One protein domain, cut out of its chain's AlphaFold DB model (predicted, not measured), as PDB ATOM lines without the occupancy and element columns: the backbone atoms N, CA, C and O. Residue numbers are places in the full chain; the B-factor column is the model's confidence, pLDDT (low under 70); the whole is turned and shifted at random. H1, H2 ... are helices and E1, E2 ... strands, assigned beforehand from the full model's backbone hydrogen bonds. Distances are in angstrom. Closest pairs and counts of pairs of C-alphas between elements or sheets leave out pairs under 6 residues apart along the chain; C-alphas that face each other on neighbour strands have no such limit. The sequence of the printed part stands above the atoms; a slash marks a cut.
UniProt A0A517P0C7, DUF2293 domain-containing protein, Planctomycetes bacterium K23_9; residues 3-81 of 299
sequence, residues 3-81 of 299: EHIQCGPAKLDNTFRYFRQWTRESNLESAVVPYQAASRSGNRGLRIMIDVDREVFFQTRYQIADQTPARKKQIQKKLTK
ATOM      1  N   GLU A   3      13.005   7.208 -42.269       79.12
ATOM      2  CA  GLU A   3      12.719   6.126 -43.230       79.12
ATOM      3  C   GLU A   3      11.249   6.019 -43.688       79.12
ATOM      4  O   GLU A   3      10.956   5.388 -44.700       79.12
ATOM      5  N   HIS A   4      10.310   6.627 -42.956       83.75
ATOM      6  CA  HIS A   4       8.893   6.650 -43.320       83.75
ATOM      7  C   HIS A   4       8.518   7.853 -44.198       83.75
ATOM      8  O   HIS A   4       7.376   7.941 -44.658       83.75
ATOM      9  N   ILE A   5       9.446   8.782 -44.443       83.19
ATOM     10  CA  ILE A   5       9.231   9.925 -45.331       83.19
ATOM     11  C   ILE A   5       9.368   9.445 -46.777       83.19
ATOM     12  O   ILE A   5      10.447   9.118 -47.254       83.19
ATOM     13  N   GLN A   6       8.246   9.414 -47.494       86.19
ATOM     14  CA  GLN A   6       8.176   8.859 -48.852       86.19
ATOM     15  C   GLN A   6       8.628   9.834 -49.955       86.19
ATOM     16  O   GLN A   6       8.658   9.465 -51.129       86.19
ATOM     17  N   CYS A   7       8.929  11.096 -49.627       85.06
ATOM     18  CA  CYS A   7       9.309  12.110 -50.609       85.06
ATOM     19  C   CYS A   7      10.829  12.312 -50.681       85.06
ATOM     20  O   CYS A   7      11.533  12.253 -49.679       85.06
ATOM     21  N   GLY A   8      11.337  12.582 -51.889       87.00
ATOM     22  CA  GLY A   8      12.752  12.900 -52.091       87.00
ATOM     23  C   GLY A   8      13.154  14.255 -51.481       87.00
ATOM     24  O   GLY A   8      12.296  15.131 -51.312       87.00
ATOM     25  N   PRO A   9      14.457  14.476 -51.226       85.19
ATOM     26  CA  PRO A   9      14.959  15.628 -50.469       85.19
ATOM     27  C   PRO A   9      14.556  16.976 -51.081       85.19
ATOM     28  O   PRO A   9      14.066  17.850 -50.374       85.19
ATOM     29  N   ALA A  10      14.622  17.116 -52.409       88.69
ATOM     30  CA  ALA A  10      14.241  18.353 -53.096       88.69
ATOM     31  C   ALA A  10      12.751  18.719 -52.934       88.69
ATOM     32  O   ALA A  10      12.386  19.897 -52.931       88.69
ATOM     33  N   LYS A  11      11.863  17.721 -52.808       90.38
ATOM     34  CA  LYS A  11      10.439  17.974 -52.537       90.38
ATOM     35  C   LYS A  11      10.246  18.410 -51.089       90.38
ATOM     36  O   LYS A  11       9.523  19.373 -50.858       90.38
ATOM     37  N   LEU A  12      10.926  17.748 -50.152       87.94
ATOM     38  CA  LEU A  12      10.896  18.091 -48.731       87.94
ATOM     39  C   LEU A  12      11.360  19.538 -48.489       87.94
ATOM     40  O   LEU A  12      10.668  20.304 -47.822       87.94
ATOM     41  N   ASP A  13      12.469  19.940 -49.113       88.81
ATOM     42  CA  ASP A  13      13.016  21.296 -48.991       88.81
ATOM     43  C   ASP A  13      12.054  22.356 -49.538       88.81
ATOM     44  O   ASP A  13      11.823  23.394 -48.911       88.81
ATOM     45  N   ASN A  14      11.416  22.071 -50.677       92.62
ATOM     46  CA  ASN A  14      10.374  22.939 -51.212       92.62
ATOM     47  C   ASN A  14       9.165  23.028 -50.277       92.62
ATOM     48  O   ASN A  14       8.662  24.128 -50.050       92.62
ATOM     49  N   THR A  15       8.722  21.914 -49.688       91.31
ATOM     50  CA  THR A  15       7.640  21.915 -48.695       91.31
ATOM     51  C   THR A  15       7.986  22.797 -47.498       91.31
ATOM     52  O   THR A  15       7.183  23.652 -47.128       91.31
ATOM     53  N   PHE A  16       9.184  22.655 -46.927       90.62
ATOM     54  CA  PHE A  16       9.617  23.484 -45.801       90.62
ATOM     55  C   PHE A  16       9.665  24.965 -46.169       90.62
ATOM     56  O   PHE A  16       9.201  25.807 -45.397       90.62
ATOM     57  N   ARG A  17      10.176  25.292 -47.360       91.75
ATOM     58  CA  ARG A  17      10.240  26.667 -47.860       91.75
ATOM     59  C   ARG A  17       8.850  27.280 -48.033       91.75
ATOM     60  O   ARG A  17       8.594  28.340 -47.465       91.75
ATOM     61  N   TYR A  18       7.958  26.620 -48.774       94.44
ATOM     62  CA  TYR A  18       6.605  27.125 -49.027       94.44
ATOM     63  C   TYR A  18       5.788  27.242 -47.744       94.44
ATOM     64  O   TYR A  18       5.093  28.234 -47.543       94.44
ATOM     65  N   PHE A  19       5.916  26.274 -46.837       92.38
ATOM     66  CA  PHE A  19       5.220  26.326 -45.559       92.38
ATOM     67  C   PHE A  19       5.719  27.485 -44.688       92.38
ATOM     68  O   PHE A  19       4.911  28.260 -44.183       92.38
ATOM     69  N   ARG A  20       7.042  27.680 -44.569       88.31
ATOM     70  CA  ARG A  20       7.605  28.828 -43.834       88.31
ATOM     71  C   ARG A  20       7.154  30.159 -44.436       88.31
ATOM     72  O   ARG A  20       6.830  31.073 -43.682       88.31
ATOM     73  N   GLN A  21       7.100  30.265 -45.763       91.75
ATOM     74  CA  GLN A  21       6.569  31.451 -46.437       91.75
ATOM     75  C   GLN A  21       5.106  31.707 -46.043       91.75
ATOM     76  O   GLN A  21       4.803  32.768 -45.505       91.75
ATOM     77  N   TRP A  22       4.235  30.707 -46.194       93.19
ATOM     78  CA  TRP A  22       2.822  30.817 -45.836       93.19
ATOM     79  C   TRP A  22       2.607  31.194 -44.360       93.19
ATOM     80  O   TRP A  22       1.762  32.034 -44.048       93.19
ATOM     81  N   THR A  23       3.399  30.636 -43.435       90.00
ATOM     82  CA  THR A  23       3.279  30.970 -42.002       90.00
ATOM     83  C   THR A  23       3.609  32.431 -41.696       90.00
ATOM     84  O   THR A  23       2.958  33.022 -40.838       90.00
ATOM     85  N   ARG A  24       4.571  33.029 -42.418       85.31
ATOM     86  CA  ARG A  24       4.919  34.456 -42.283       85.31
ATOM     87  C   ARG A  24       3.806  35.358 -42.802       85.31
ATOM     88  O   ARG A  24       3.544  36.396 -42.210       85.31
ATOM     89  N   GLU A  25       3.148  34.946 -43.881       91.12
ATOM     90  CA  GLU A  25       2.038  35.686 -44.490       91.12
ATOM     91  C   GLU A  25       0.738  35.577 -43.661       91.12
ATOM     92  O   GLU A  25      -0.099  36.473 -43.710       91.12
ATOM     93  N   SER A  26       0.576  34.519 -42.854       86.44
ATOM     94  CA  SER A  26      -0.696  34.174 -42.186       86.44
ATOM     95  C   SER A  26      -0.841  34.640 -40.723       86.44
ATOM     96  O   SER A  26      -1.688  34.113 -40.005       86.44
ATOM     97  N   ASN A  27      -0.035  35.602 -40.252       85.19
ATOM     98  CA  ASN A  27      -0.040  36.100 -38.858       85.19
ATOM     99  C   ASN A  27       0.040  34.979 -37.789       85.19
ATOM    100  O   ASN A  27      -0.716  34.950 -36.808       85.19
ATOM    101  N   LEU A  28       0.933  34.008 -38.005       88.75
ATOM    102  CA  LEU A  28       1.137  32.884 -37.092       88.75
ATOM    103  C   LEU A  28       2.399  33.080 -36.249       88.75
ATOM    104  O   LEU A  28       3.491  33.294 -36.772       88.75
ATOM    105  N   GLU A  29       2.262  32.914 -34.938       85.56
ATOM    106  CA  GLU A  29       3.387  32.789 -34.018       85.56
ATOM    107  C   GLU A  29       3.850  31.334 -33.958       85.56
ATOM    108  O   GLU A  29       3.042  30.407 -33.845       85.56
ATOM    109  N   SER A  30       5.164  31.134 -33.990       86.94
ATOM    110  CA  SER A  30       5.788  29.820 -33.889       86.94
ATOM    111  C   SER A  30       6.367  29.584 -32.497       86.94
ATOM    112  O   SER A  30       7.030  30.460 -31.945       86.94
ATOM    113  N   ALA A  31       6.196  28.380 -31.964       85.75
ATOM    114  CA  ALA A  31       6.813  27.927 -30.724       85.75
ATOM    115  C   ALA A  31       7.435  26.544 -30.935       85.75
ATOM    116  O   ALA A  31       6.776  25.635 -31.443       85.75
ATOM    117  N   VAL A  32       8.695  26.374 -30.538       86.62
ATOM    118  CA  VAL A  32       9.373  25.074 -30.610       86.62
ATOM    119  C   VAL A  32       8.958  24.237 -29.406       86.62
ATOM    120  O   VAL A  32       9.128  24.645 -28.256       86.62
ATOM    121  N   VAL A  33       8.388  23.067 -29.676       87.69
ATOM    122  CA  VAL A  33       7.931  22.112 -28.670       87.69
ATOM    123  C   VAL A  33       8.486  20.736 -29.041       87.69
ATOM    124  O   VAL A  33       8.006  20.129 -30.002       87.69
ATOM    125  N   PRO A  34       9.492  20.230 -28.308       84.56
ATOM    126  CA  PRO A  34      10.109  18.952 -28.632       84.56
ATOM    127  C   PRO A  34       9.108  17.807 -28.471       84.56
ATOM    128  O   PRO A  34       8.268  17.815 -27.567       84.56
ATOM    129  N   TYR A  35       9.221  16.790 -29.325       85.88
ATOM    130  CA  TYR A  35       8.461  15.559 -29.152       85.88
ATOM    131  C   TYR A  35       9.028  14.766 -27.984       85.88
ATOM    132  O   TYR A  35      10.233  14.533 -27.899       85.88
ATOM    133  N   GLN A  36       8.148  14.335 -27.090       84.94
ATOM    134  CA  GLN A  36       8.514  13.540 -25.928       84.94
ATOM    135  C   GLN A  36       7.699  12.252 -25.917       84.94
ATOM    136  O   GLN A  36       6.522  12.251 -26.284       84.94
ATOM    137  N   ALA A  37       8.327  11.172 -25.471       80.12
ATOM    138  CA  ALA A  37       7.674   9.951 -25.024       80.12
ATOM    139  C   ALA A  37       7.937   9.789 -23.526       80.12
ATOM    140  O   ALA A  37       9.040  10.074 -23.063       80.12
ATOM    141  N   ALA A  38       6.939   9.340 -22.771       79.81
ATOM    142  CA  ALA A  38       7.141   8.997 -21.372       79.81
ATOM    143  C   ALA A  38       7.829   7.632 -21.306       79.81
ATOM    144  O   ALA A  38       7.353   6.681 -21.929       79.81
ATOM    145  N   SER A  39       8.924   7.536 -20.558       73.50
ATOM    146  CA  SER A  39       9.537   6.266 -20.171       73.50
ATOM    147  C   SER A  39       9.717   6.205 -18.655       73.50
ATOM    148  O   SER A  39       9.450   7.178 -17.941       73.50
ATOM    149  N   ARG A  40      10.161   5.047 -18.158       67.12
ATOM    150  CA  ARG A  40      10.451   4.820 -16.737       67.12
ATOM    151  C   ARG A  40      11.541   5.758 -16.209       67.12
ATOM    152  O   ARG A  40      11.424   6.290 -15.113       67.12
ATOM    153  N   SER A  41      12.571   5.998 -17.020       64.44
ATOM    154  CA  SER A  41      13.743   6.828 -16.703       64.44
ATOM    155  C   SER A  41      13.532   8.336 -16.924       64.44
ATOM    156  O   SER A  41      14.456   9.129 -16.735       64.44
ATOM    157  N   GLY A  42      12.320   8.753 -17.300       68.31
ATOM    158  CA  GLY A  42      11.961  10.142 -17.578       68.31
ATOM    159  C   GLY A  42      11.456  10.342 -19.004       68.31
ATOM    160  O   GLY A  42      11.307   9.409 -19.784       68.31
ATOM    161  N   ASN A  43      11.142  11.580 -19.378       74.75
ATOM    162  CA  ASN A  43      10.684  11.838 -20.742       74.75
ATOM    163  C   ASN A  43      11.854  11.719 -21.722       74.75
ATOM    164  O   ASN A  43      12.800  12.505 -21.676       74.75
ATOM    165  N   ARG A  44      11.750  10.783 -22.667       78.12
ATOM    166  CA  ARG A  44      12.699  10.635 -23.768       78.12
ATOM    167  C   ARG A  44      12.313  11.561 -24.916       78.12
ATOM    168  O   ARG A  44      11.183  11.522 -25.404       78.12
ATOM    169  N   GLY A  45      13.268  12.362 -25.384       82.25
ATOM    170  CA  GLY A  45      13.111  13.147 -26.606       82.25
ATOM    171  C   GLY A  45      13.026  12.237 -27.833       82.25
ATOM    172  O   GLY A  45      13.900  11.395 -28.047       82.25
ATOM    173  N   LEU A  46      11.978  12.403 -28.632       84.69
ATOM    174  CA  LEU A  46      11.845  11.754 -29.932       84.69
ATOM    175  C   LEU A  46      12.401  12.674 -31.017       84.69
ATOM    176  O   LEU A  46      12.266  13.894 -30.927       84.69
ATOM    177  N   ARG A  47      13.005  12.071 -32.041       86.62
ATOM    178  CA  ARG A  47      13.498  12.770 -33.230       86.62
ATOM    179  C   ARG A  47      12.909  12.132 -34.474       86.62
ATOM    180  O   ARG A  47      12.770  10.907 -34.533       86.62
ATOM    181  N   ILE A  48      12.548  12.960 -35.442       86.69
ATOM    182  CA  ILE A  48      12.057  12.513 -36.744       86.69
ATOM    183  C   ILE A  48      13.227  12.428 -37.720       86.69
ATOM    184  O   ILE A  48      13.383  11.387 -38.356       86.69
ATOM    185  N   MET A  49      14.048  13.479 -37.775       85.56
ATOM    186  CA  MET A  49      15.203  13.626 -38.664       85.56
ATOM    187  C   MET A  49      16.516  13.578 -37.877       85.56
ATOM    188  O   MET A  49      16.577  14.002 -36.719       85.56
ATOM    189  N   ILE A  50      17.586  13.105 -38.519       85.62
ATOM    190  CA  ILE A  50      18.949  13.210 -37.965       85.62
ATOM    191  C   ILE A  50      19.474  14.652 -38.073       85.62
ATOM    192  O   ILE A  50      20.141  15.139 -37.159       85.62
ATOM    193  N   ASP A  51      19.146  15.335 -39.171       86.62
ATOM    194  CA  ASP A  51      19.492  16.738 -39.416       86.62
ATOM    195  C   ASP A  51      18.767  17.663 -38.421       86.62
ATOM    196  O   ASP A  51      17.535  17.742 -38.401       86.62
ATOM    197  N   VAL A  52      19.549  18.377 -37.606       83.19
ATOM    198  CA  VAL A  52      19.061  19.250 -36.529       83.19
ATOM    199  C   VAL A  52      18.236  20.418 -37.072       83.19
ATOM    200  O   VAL A  52      17.194  20.745 -36.497       83.19
ATOM    201  N   ASP A  53      18.635  21.014 -38.195       82.19
ATOM    202  CA  ASP A  53      17.950  22.180 -38.765       82.19
ATOM    203  C   ASP A  53      16.583  21.795 -39.338       82.19
ATOM    204  O   ASP A  53      15.608  22.558 -39.272       82.19
ATOM    205  N   ARG A  54      16.493  20.575 -39.878       85.25
ATOM    206  CA  ARG A  54      15.236  19.993 -40.362       85.25
ATOM    207  C   ARG A  54      14.368  19.481 -39.220       85.25
ATOM    208  O   ARG A  54      13.152  19.623 -39.280       85.25
ATOM    209  N   GLU A  55      14.957  18.945 -38.159       89.12
ATOM    210  CA  GLU A  55      14.227  18.475 -36.980       89.12
ATOM    211  C   GLU A  55      13.442  19.612 -36.302       89.12
ATOM    212  O   GLU A  55      12.278  19.429 -35.929       89.12
ATOM    213  N   VAL A  56      14.021  20.820 -36.226       88.31
ATOM    214  CA  VAL A  56      13.340  22.011 -35.682       88.31
ATOM    215  C   VAL A  56      12.020  22.287 -36.407       88.31
ATOM    216  O   VAL A  56      11.043  22.680 -35.767       88.31
ATOM    217  N   PHE A  57      11.941  22.033 -37.720       89.25
ATOM    218  CA  PHE A  57      10.700  22.206 -38.478       89.25
ATOM    219  C   PHE A  57       9.563  21.360 -37.895       89.25
ATOM    220  O   PHE A  57       8.467  21.870 -37.669       89.25
ATOM    221  N   PHE A  58       9.826  20.088 -37.590       88.00
ATOM    222  CA  PHE A  58       8.804  19.187 -37.062       88.00
ATOM    223  C   PHE A  58       8.420  19.499 -35.616       88.00
ATOM    224  O   PHE A  58       7.272  19.272 -35.226       88.00
ATOM    225  N   GLN A  59       9.356  20.021 -34.823       89.12
ATOM    226  CA  GLN A  59       9.109  20.445 -33.442       89.12
ATOM    227  C   GLN A  59       8.384  21.796 -33.363       89.12
ATOM    228  O   GLN A  59       7.889  22.180 -32.304       89.12
ATOM    229  N   THR A  60       8.292  22.532 -34.470       89.38
ATOM    230  CA  THR A  60       7.649  23.844 -34.483       89.38
ATOM    231  C   THR A  60       6.127  23.707 -34.530       89.38
ATOM    232  O   THR A  60       5.547  23.077 -35.416       89.38
ATOM    233  N   ARG A  61       5.452  24.333 -33.565       89.00
ATOM    234  CA  ARG A  61       3.995  24.482 -33.508       89.00
ATOM    235  C   ARG A  61       3.617  25.920 -33.824       89.00
ATOM    236  O   ARG A  61       4.298  26.842 -33.390       89.00
ATOM    237  N   TYR A  62       2.517  26.096 -34.545       88.25
ATOM    238  CA  TYR A  62       2.025  27.405 -34.965       88.25
ATOM    239  C   TYR A  62       0.684  27.706 -34.305       88.25
ATOM    240  O   TYR A  62      -0.177  26.828 -34.199       88.25
ATOM    241  N   GLN A  63       0.511  28.947 -33.864       85.81
ATOM    242  CA  GLN A  63      -0.724  29.456 -33.277       85.81
ATOM    243  C   GLN A  63      -1.017  30.866 -33.794       85.81
ATOM    244  O   GLN A  63      -0.117  31.581 -34.216       85.81
ATOM    245  N   ILE A  64      -2.283  31.270 -33.748       85.12
ATOM    246  CA  ILE A  64      -2.703  32.624 -34.133       85.12
ATOM    247  C   ILE A  64      -2.089  33.640 -33.156       85.12
ATOM    248  O   ILE A  64      -2.176  33.434 -31.942       85.12
ATOM    249  N   ALA A  65      -1.491  34.716 -33.676       81.25
ATOM    250  CA  ALA A  65      -0.784  35.718 -32.874       81.25
ATOM    251  C   ALA A  65      -1.704  36.497 -31.911       81.25
ATOM    252  O   ALA A  65      -1.344  36.721 -30.750       81.25
ATOM    253  N   ASP A  66      -2.927  36.814 -32.350       83.19
ATOM    254  CA  ASP A  66      -3.887  37.693 -31.654       83.19
ATOM    255  C   ASP A  66      -4.658  36.996 -30.518       83.19
ATOM    256  O   ASP A  66      -5.867  37.151 -30.342       83.19
ATOM    257  N   GLN A  67      -3.971  36.169 -29.732       83.81
ATOM    258  CA  GLN A  67      -4.561  35.493 -28.582       83.81
ATOM    259  C   GLN A  67      -4.260  36.206 -27.269       83.81
ATOM    260  O   GLN A  67      -3.172  36.736 -27.047       83.81
ATOM    261  N   THR A  68      -5.214  36.134 -26.340       88.00
ATOM    262  CA  THR A  68      -5.023  36.667 -24.990       88.00
ATOM    263  C   THR A  68      -3.861  35.960 -24.272       88.00
ATOM    264  O   THR A  68      -3.657  34.753 -24.461       88.00
ATOM    265  N   PRO A  69      -3.127  36.652 -23.377       86.50
ATOM    266  CA  PRO A  69      -2.004  36.057 -22.644       86.50
ATOM    267  C   PRO A  69      -2.386  34.782 -21.876       86.50
ATOM    268  O   PRO A  69      -1.636  33.804 -21.846       86.50
ATOM    269  N   ALA A  70      -3.594  34.754 -21.299       88.69
ATOM    270  CA  ALA A  70      -4.124  33.589 -20.597       88.69
ATOM    271  C   ALA A  70      -4.295  32.378 -21.529       88.69
ATOM    272  O   ALA A  70      -3.957  31.248 -21.159       88.69
ATOM    273  N   ARG A  71      -4.782  32.608 -22.756       86.62
ATOM    274  CA  ARG A  71      -4.959  31.548 -23.746       86.62
ATOM    275  C   ARG A  71      -3.619  31.025 -24.251       86.62
ATOM    276  O   ARG A  71      -3.446  29.805 -24.268       86.62
ATOM    277  N   LYS A  72      -2.654  31.909 -24.538       85.00
ATOM    278  CA  LYS A  72      -1.280  31.520 -24.908       85.00
ATOM    279  C   LYS A  72      -0.649  30.629 -23.832       85.00
ATOM    280  O   LYS A  72      -0.174  29.535 -24.131       85.00
ATOM    281  N   LYS A  73      -0.756  31.016 -22.554       86.31
ATOM    282  CA  LYS A  73      -0.262  30.209 -21.421       86.31
ATOM    283  C   LYS A  73      -0.952  28.843 -21.327       86.31
ATOM    284  O   LYS A  73      -0.301  27.839 -21.037       86.31
ATOM    285  N   GLN A  74      -2.260  28.779 -21.581       88.44
ATOM    286  CA  GLN A  74      -3.011  27.522 -21.578       88.44
ATOM    287  C   GLN A  74      -2.585  26.591 -22.722       88.44
ATOM    288  O   GLN A  74      -2.448  25.387 -22.497       88.44
ATOM    289  N   ILE A  75      -2.392  27.123 -23.931       86.56
ATOM    290  CA  ILE A  75      -1.924  26.353 -25.090       86.56
ATOM    291  C   ILE A  75      -0.513  25.840 -24.833       86.56
ATOM    292  O   ILE A  75      -0.296  24.636 -24.949       86.56
ATOM    293  N   GLN A  76       0.399  26.700 -24.374       85.06
ATOM    294  CA  GLN A  76       1.762  26.292 -24.038       85.06
ATOM    295  C   GLN A  76       1.763  25.156 -23.011       85.06
ATOM    296  O   GLN A  76       2.394  24.130 -23.238       85.06
ATOM    297  N   LYS A  77       0.972  25.280 -21.934       87.69
ATOM    298  CA  LYS A  77       0.824  24.226 -20.917       87.69
ATOM    299  C   LYS A  77       0.301  22.906 -21.494       87.69
ATOM    300  O   LYS A  77       0.642  21.849 -20.978       87.69
ATOM    301  N   LYS A  78      -0.563  22.945 -22.516       86.44
ATOM    302  CA  LYS A  78      -1.052  21.733 -23.194       86.44
ATOM    303  C   LYS A  78       0.018  21.117 -24.090       86.44
ATOM    304  O   LYS A  78       0.124  19.898 -24.111       86.44
ATOM    305  N   LEU A  79       0.776  21.944 -24.806       84.44
ATOM    306  CA  LEU A  79       1.815  21.501 -25.734       84.44
ATOM    307  C   LEU A  79       3.020  20.895 -25.008       84.44
ATOM    308  O   LEU A  79       3.546  19.887 -25.457       84.44
ATOM    309  N   THR A  80       3.425  21.467 -23.872       82.88
ATOM    310  CA  THR A  80       4.551  20.965 -23.066       82.88
ATOM    311  C   THR A  80       4.146  19.912 -22.040       82.88
ATOM    312  O   THR A  80       4.974  19.476 -21.238       82.88
ATOM    313  N   LYS A  81       2.869  19.513 -22.013       84.31
ATOM    314  CA  LYS A  81       2.401  18.490 -21.084       84.31
ATOM    315  C   LYS A  81       3.094  17.169 -21.415       84.31
ATOM    316  O   LYS A  81       2.962  16.676 -22.532       84.31
TER     317      LYS A  81
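What this domain is: This is residues 3 to 81 of the 299 residues of the protein "DUF2293 domain-containing protein" of Planctomycetes bacterium K23_9 (UniProt A0A517P0C7). The domain is a flat, open frame built round a narrow two-stranded ribbon, E1 and E4, with H1 reaching away from one end of the ribbon on one side and H3 lying on the other side. Past the other end of the ribbon the E2 and E3 hairpin makes a far corner, and short H2 sits in the angle between H1 and the ribbon and leads straight into E4. The printed part has 79 residues, with three named helices and four named strands in the order H1 E1 E2 E3 H2 E4 H3; the class is mixed, helices and strands. Both sheets, E1 - E4 and E2 - E3, are antiparallel. The whole is loose, with a radius of gyration of the C-alphas of 14.9 A, and spans 42 by 41 by 17 A.

How they stand to each other: E1, residues 28 to 32, and E4, residues 60 to 64, are antiparallel neighbours at 149 degrees, with N 29 and O 63 2.8 A apart and N 61 and O 31 2.8 A apart, within hydrogen-bond range. H3, residues 69 to 79, is near E4, with 5 pairs of C-alphas within 10 A. H2, residues 52 to 59, comes closest to E1 at the C-alphas of Gln 59 and Val 32, 5.4 A apart. H1, residues 9 to 25, and H2 are close but not clearly touching, their closest C-alphas being those of Phe 16 and Phe 57, 7.5 A apart. They run the same way at a steep tilt of 56 degrees. H1 and H3 are apart. E2, residues 36 to 39, and E3, residues 42 to 45, form an antiparallel hairpin at 145 degrees, with N 44 and O 37 2.8 A apart. E2 is apart from E1. Every O i to N i+4 pair is within hydrogen-bond range in H1 and H3; in H2 it is 2 of 4, beside 4 of 5 O i to N i+3 pairs.

Where its parts are: E1 measures 13.1 A and E4 13.6 A from first to last C-alpha. H1 measures 24.6 A, from C-alpha 9 at (14.959, 15.628, -50.469) to C-alpha 25 at (2.038, 35.686, -44.490). H2 measures 10.5 A, E2 9.3 A and E3 9.6 A. H3 measures 15.4 A and ends at C-alpha 79, at (1.815, 21.501, -25.734).

The domain as a whole: The two C-alphas farthest apart are those of Glu 25 and Arg 40, at 42.4 A. Residues 6 to 11, of which 9 to 11 belong to H1, stand free. The printed part has no cut, and no link is long. Mean pLDDT of the printed part is 85.5; residues 40 to 42, of which 42 belongs to E3, are under 70.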